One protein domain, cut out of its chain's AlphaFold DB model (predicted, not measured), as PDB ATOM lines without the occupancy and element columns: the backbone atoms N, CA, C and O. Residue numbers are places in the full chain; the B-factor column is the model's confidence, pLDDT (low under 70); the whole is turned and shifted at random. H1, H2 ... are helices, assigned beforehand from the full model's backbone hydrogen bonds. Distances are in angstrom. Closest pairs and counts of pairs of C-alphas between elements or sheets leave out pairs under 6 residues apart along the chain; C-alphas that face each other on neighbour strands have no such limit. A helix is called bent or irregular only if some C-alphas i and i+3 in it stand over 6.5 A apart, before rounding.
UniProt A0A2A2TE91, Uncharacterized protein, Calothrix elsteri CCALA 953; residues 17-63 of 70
ATOM      1  N   ASP A  17     133.167 143.321 187.519       96.81
ATOM      2  CA  ASP A  17     132.544 142.013 187.278       96.81
ATOM      3  C   ASP A  17     131.355 142.102 186.303       96.81
ATOM      4  O   ASP A  17     131.198 141.235 185.443       96.81
ATOM      5  N   ASP A  18     130.570 143.183 186.363       97.75
ATOM      6  CA  ASP A  18     129.440 143.412 185.452       97.75
ATOM      7  C   ASP A  18     129.906 143.632 184.004       97.75
ATOM      8  O   ASP A  18     129.356 143.054 183.059       97.75
ATOM      9  N   GLU A  19     130.961 144.429 183.808       97.25
ATOM     10  CA  GLU A  19     131.567 144.645 182.490       97.25
ATOM     11  C   GLU A  19     132.207 143.360 181.955       97.25
ATOM     12  O   GLU A  19     132.083 143.052 180.766       97.25
ATOM     13  N   LEU A  20     132.863 142.588 182.827       96.50
ATOM     14  CA  LEU A  20     133.431 141.288 182.477       96.50
ATOM     15  C   LEU A  20     132.345 140.311 182.042       96.50
ATOM     16  O   LEU A  20     132.512 139.647 181.020       96.50
ATOM     17  N   GLN A  21     131.222 140.254 182.755       97.44
ATOM     18  CA  GLN A  21     130.101 139.395 182.395       97.44
ATOM     19  C   GLN A  21     129.505 139.789 181.038       97.44
ATOM     20  O   GLN A  21     129.222 138.920 180.210       97.44
ATOM     21  N   LEU A  22     129.346 141.089 180.777       97.19
ATOM     22  CA  LEU A  22     128.828 141.588 179.504       97.19
ATOM     23  C   LEU A  22     129.761 141.250 178.334       97.19
ATOM     24  O   LEU A  22     129.311 140.723 177.312       97.19
ATOM     25  N   VAL A  23     131.063 141.500 178.485       95.94
ATOM     26  CA  VAL A  23     132.055 141.179 177.450       95.94
ATOM     27  C   VAL A  23     132.180 139.673 177.251       95.94
ATOM     28  O   VAL A  23     132.246 139.219 176.108       95.94
ATOM     29  N   TRP A  24     132.154 138.885 178.328       96.31
ATOM     30  CA  TRP A  24     132.160 137.427 178.242       96.31
ATOM     31  C   TRP A  24     130.980 136.911 177.424       96.31
ATOM     32  O   TRP A  24     131.186 136.119 176.507       96.31
ATOM     33  N   ASN A  25     129.767 137.405 177.682       97.50
ATOM     34  CA  ASN A  25     128.576 137.004 176.933       97.50
ATOM     35  C   ASN A  25     128.727 137.284 175.429       97.50
ATOM     36  O   ASN A  25     128.418 136.419 174.609       97.50
ATOM     37  N   ALA A  26     129.251 138.457 175.061       96.62
ATOM     38  CA  ALA A  26     129.472 138.818 173.662       96.62
ATOM     39  C   ALA A  26     130.544 137.941 172.991       96.62
ATOM     40  O   ALA A  26     130.326 137.409 171.902       96.62
ATOM     41  N   VAL A  27     131.694 137.752 173.645       95.88
ATOM     42  CA  VAL A  27     132.794 136.925 173.122       95.88
ATOM     43  C   VAL A  27     132.370 135.464 173.006       95.88
ATOM     44  O   VAL A  27     132.687 134.810 172.014       95.88
ATOM     45  N   TYR A  28     131.638 134.952 173.992       97.19
ATOM     46  CA  TYR A  28     131.157 133.578 174.002       97.19
ATOM     47  C   TYR A  28     130.138 133.318 172.889       97.19
ATOM     48  O   TYR A  28     130.248 132.302 172.197       97.19
ATOM     49  N   ALA A  29     129.193 134.238 172.670       97.44
ATOM     50  CA  ALA A  29     128.244 134.150 171.562       97.44
ATOM     51  C   ALA A  29     128.979 134.106 170.214       97.44
ATOM     52  O   ALA A  29     128.823 133.150 169.460       97.44
ATOM     53  N   LEU A  30     129.888 135.059 169.973       97.44
ATOM     54  CA  LEU A  30     130.685 135.108 168.744       97.44
ATOM     55  C   LEU A  30     131.552 133.860 168.544       97.44
ATOM     56  O   LEU A  30     131.665 133.356 167.426       97.44
ATOM     57  N   HIS A  31     132.170 133.349 169.610       96.56
ATOM     58  CA  HIS A  31     132.939 132.110 169.543       96.56
ATOM     59  C   HIS A  31     132.041 130.933 169.155       96.56
ATOM     60  O   HIS A  31     132.416 130.138 168.296       96.56
ATOM     61  N   SER A  32     130.864 130.818 169.766       96.44
ATOM     62  CA  SER A  32     129.914 129.739 169.484       96.44
ATOM     63  C   SER A  32     129.433 129.792 168.034       96.44
ATOM     64  O   SER A  32     129.534 128.791 167.324       96.44
ATOM     65  N   ASP A  33     129.031 130.974 167.563       97.06
ATOM     66  CA  ASP A  33     128.613 131.202 166.178       97.06
ATOM     67  C   ASP A  33     129.729 130.846 165.190       97.06
ATOM     68  O   ASP A  33     129.502 130.144 164.203       97.06
ATOM     69  N   TYR A  34     130.964 131.270 165.478       97.00
ATOM     70  CA  TYR A  34     132.123 130.940 164.653       97.00
ATOM     71  C   TYR A  34     132.362 129.429 164.572       97.00
ATOM     72  O   TYR A  34     132.607 128.910 163.482       97.00
ATOM     73  N   GLN A  35     132.278 128.710 165.695       96.44
ATOM     74  CA  GLN A  35     132.485 127.260 165.708       96.44
ATOM     75  C   GLN A  35     131.400 126.524 164.917       96.44
ATOM     76  O   GLN A  35     131.724 125.624 164.143       96.44
ATOM     77  N   VAL A  36     130.134 126.930 165.048       95.12
ATOM     78  CA  VAL A  36     129.028 126.358 164.263       95.12
ATOM     79  C   VAL A  36     129.240 126.612 162.771       95.12
ATOM     80  O   VAL A  36     129.157 125.684 161.968       95.12
ATOM     81  N   LEU A  37     129.581 127.844 162.385       96.19
ATOM     82  CA  LEU A  37     129.865 128.183 160.989       96.19
ATOM     83  C   LEU A  37     131.042 127.385 160.431       96.19
ATOM     84  O   LEU A  37     130.974 126.900 159.301       96.19
ATOM     85  N   LYS A  38     132.106 127.221 161.218       95.25
ATOM     86  CA  LYS A  38     133.266 126.420 160.834       95.25
ATOM     87  C   LYS A  38     132.883 124.954 160.633       95.25
ATOM     88  O   LYS A  38     133.233 124.394 159.600       95.25
ATOM     89  N   ALA A  39     132.112 124.370 161.549       92.50
ATOM     90  CA  ALA A  39     131.625 123.000 161.418       92.50
ATOM     91  C   ALA A  39     130.769 122.821 160.153       92.50
ATOM     92  O   ALA A  39     130.989 121.887 159.387       92.50
ATOM     93  N   ILE A  40     129.859 123.761 159.864       90.94
ATOM     94  CA  ILE A  40     129.064 123.754 158.625       90.94
ATOM     95  C   ILE A  40     129.971 123.814 157.390       90.94
ATOM     96  O   ILE A  40     129.748 123.091 156.421       90.94
ATOM     97  N   GLN A  41     130.985 124.680 157.391       92.88
ATOM     98  CA  GLN A  41     131.927 124.790 156.276       92.88
ATOM     99  C   GLN A  41     132.754 123.519 156.086       92.88
ATOM    100  O   GLN A  41     133.033 123.150 154.948       92.88
ATOM    101  N   GLU A  42     133.165 122.871 157.171       91.38
ATOM    102  CA  GLU A  42     133.904 121.612 157.126       91.38
ATOM    103  C   GLU A  42     133.037 120.487 156.570       91.38
ATOM    104  O   GLU A  42     133.472 119.825 155.630       91.38
ATOM    105  N   VAL A  43     131.799 120.341 157.053       88.19
ATOM    106  CA  VAL A  43     130.839 119.359 156.528       88.19
ATOM    107  C   VAL A  43     130.620 119.582 155.037       88.19
ATOM    108  O   VAL A  43     130.867 118.672 154.259       88.19
ATOM    109  N   LYS A  44     130.329 120.812 154.599       85.06
ATOM    110  CA  LYS A  44     130.133 121.129 153.171       85.06
ATOM    111  C   LYS A  44     131.315 120.767 152.264       85.06
ATOM    112  O   LYS A  44     131.130 120.643 151.058       85.06
ATOM    113  N   ARG A  45     132.539 120.675 152.796       85.56
ATOM    114  CA  ARG A  45     133.729 120.291 152.013       85.56
ATOM    115  C   ARG A  45     133.851 118.784 151.815       85.56
ATOM    116  O   ARG A  45     134.543 118.376 150.887       85.56
ATOM    117  N   VAL A  46     133.262 117.989 152.702       87.19
ATOM    118  CA  VAL A  46     133.386 116.523 152.710       87.19
ATOM    119  C   VAL A  46     132.077 115.813 152.374       87.19
ATOM    120  O   VAL A  46     132.116 114.643 152.015       87.19
ATOM    121  N   GLU A  47     130.954 116.521 152.475       81.88
ATOM    122  CA  GLU A  47     129.606 116.031 152.208       81.88
ATOM    123  C   GLU A  47     129.470 115.586 150.749       81.88
ATOM    124  O   GLU A  47     129.721 116.350 149.810       81.88
ATOM    125  N   GLN A  48     129.075 114.331 150.563       78.81
ATOM    126  CA  GLN A  48     128.729 113.759 149.271       78.81
ATOM    127  C   GLN A  48     127.207 113.714 149.086       78.81
ATOM    128  O   GLN A  48     126.450 113.743 150.062       78.81
ATOM    129  N   PRO A  49     126.715 113.627 147.835       71.50
ATOM    130  CA  PRO A  49     125.295 113.415 147.584       71.50
ATOM    131  C   PRO A  49     124.789 112.166 148.327       71.50
ATOM    132  O   PRO A  49     125.250 111.060 148.051       71.50
ATOM    133  N   GLY A  50     123.844 112.349 149.255       77.19
ATOM    134  CA  GLY A  50     123.282 111.280 150.093       77.19
ATOM    135  C   GLY A  50     123.774 111.247 151.548       77.19
ATOM    136  O   GLY A  50     123.197 110.509 152.341       77.19
ATOM    137  N   ASP A  51     124.778 112.050 151.923       80.75
ATOM    138  CA  ASP A  51     125.243 112.168 153.320       80.75
ATOM    139  C   ASP A  51     124.311 113.029 154.190       80.75
ATOM    140  O   ASP A  51     124.268 112.881 155.414       80.75
ATOM    141  N   SER A  52     123.551 113.930 153.566       81.62
ATOM    142  CA  SER A  52     122.509 114.714 154.220       81.62
ATOM    143  C   SER A  52     121.122 114.175 153.912       81.62
ATOM    144  O   SER A  52     120.817 113.739 152.803       81.62
ATOM    145  N   LEU A  53     120.257 114.246 154.923       82.06
ATOM    146  CA  LEU A  53     118.841 113.964 154.752       82.06
ATOM    147  C   LEU A  53     118.204 115.088 153.936       82.06
ATOM    148  O   LEU A  53     118.356 116.274 154.249       82.06
ATOM    149  N   THR A  54     117.412 114.710 152.943       82.62
ATOM    150  CA  THR A  54     116.418 115.606 152.354       82.62
ATOM    151  C   THR A  54     115.403 116.044 153.410       82.62
ATOM    152  O   THR A  54     115.261 115.435 154.477       82.62
ATOM    153  N   HIS A  55     114.662 117.114 153.121       80.38
ATOM    154  CA  HIS A  55     113.621 117.597 154.023       80.38
ATOM    155  C   HIS A  55     112.588 116.499 154.335       80.38
ATOM    156  O   HIS A  55     112.234 116.292 155.497       80.38
ATOM    157  N   GLU A  56     112.158 115.744 153.323       84.88
ATOM    158  CA  GLU A  56     111.212 114.638 153.468       84.88
ATOM    159  C   GLU A  56     111.771 113.501 154.332       84.88
ATOM    160  O   GLU A  56     111.043 112.929 155.146       84.88
ATOM    161  N   GLU A  57     113.056 113.175 154.189       84.00
ATOM    162  CA  GLU A  57     113.720 112.151 154.999       84.00
ATOM    163  C   GLU A  57     113.873 112.597 156.454       84.00
ATOM    164  O   GLU A  57     113.557 111.828 157.362       84.00
ATOM    165  N   ALA A  58     114.264 113.850 156.694       86.19
ATOM    166  CA  ALA A  58     114.376 114.414 158.037       86.19
ATOM    167  C   ALA A  58     113.023 114.432 158.763       86.19
ATOM    168  O   ALA A  58     112.927 114.002 159.913       86.19
ATOM    169  N   VAL A  59     111.954 114.864 158.085       87.88
ATOM    170  CA  VAL A  59     110.597 114.873 158.652       87.88
ATOM    171  C   VAL A  59     110.131 113.454 158.976       87.88
ATOM    172  O   VAL A  59     109.568 113.241 160.050       87.88
ATOM    173  N   ARG A  60     110.406 112.464 158.113       86.31
ATOM    174  CA  ARG A  60     110.110 111.049 158.406       86.31
ATOM    175  C   ARG A  60     110.880 110.556 159.628       86.31
ATOM    176  O   ARG A  60     110.267 109.990 160.523       86.31
ATOM    177  N   TYR A  61     112.182 110.824 159.723       84.50
ATOM    178  CA  TYR A  61     112.988 110.446 160.890       84.50
ATOM    179  C   TYR A  61     112.472 111.045 162.205       84.50
ATOM    180  O   TYR A  61     112.497 110.374 163.235       84.50
ATOM    181  N   LEU A  62     111.983 112.286 162.177       82.25
ATOM    182  CA  LEU A  62     111.443 112.975 163.354       82.25
ATOM    183  C   LEU A  62     110.028 112.516 163.739       82.25
ATOM    184  O   LEU A  62     109.631 112.672 164.891       82.25
ATOM    185  N   THR A  63     109.260 111.979 162.789       80.44
ATOM    186  CA  THR A  63     107.862 111.554 162.993       80.44
ATOM    187  C   THR A  63     107.699 110.053 163.201       80.44
ATOM    188  O   THR A  63     106.647 109.625 163.679       80.44
TER     189      THR A  63
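What this domain is: This is residues 17 to 63 of the 70 residues of an uncharacterized protein of Calothrix elsteri CCALA 953 (UniProt A0A2A2TE91). One long, straight helix, H1, makes the length of the model, and past its far end a short link and a short helix, H2, turn off to one side, giving a lopsided L. The two helices are apart, with no core between them, and most of H1 stands free. The printed part has 47 residues, with two named helices, H1 then H2, and no named strand; the class is all helix. The whole is extended, with a radius of gyration of the C-alphas of 17.2 A, and flat, spanning 48 by 28 by 9 A.

How they stand to each other: H1, residues 17 to 46, comes first, and H2, residues 55 to 63, follows after a short link of 8 residues. H1 and H2 are apart: no C-alpha of the one is within 8 A of the other. Residues 17 to 42 of H1 stand free, with no C-alpha 8 or more residues away along the chain within 10 A. Residues 44 to 50, of which 44 to 46 belong to H1, also stand free, as do residues 54 to 60, of which 55 to 60 belong to H2. In H1 and H2 every O i to N i+4 pair is within hydrogen-bond range.

Where its parts are: H1 begins at C-alpha 17 at (132.544, 142.013, 187.278) and ends at C-alpha 46 at (133.386, 116.523, 152.710), 43.0 A away; it is not bent. H2 measures 12.3 A from C-alpha 55 to C-alpha 63, which is at (107.862, 111.554, 162.993).

The domain as a whole: The two C-alphas farthest apart are those of Asp 17 and Pro 49, at 49.5 A. The printed part has no cut, and its one link between helices is short. The mean pLDDT of the printed part is 90.1, and no printed residue is under 70.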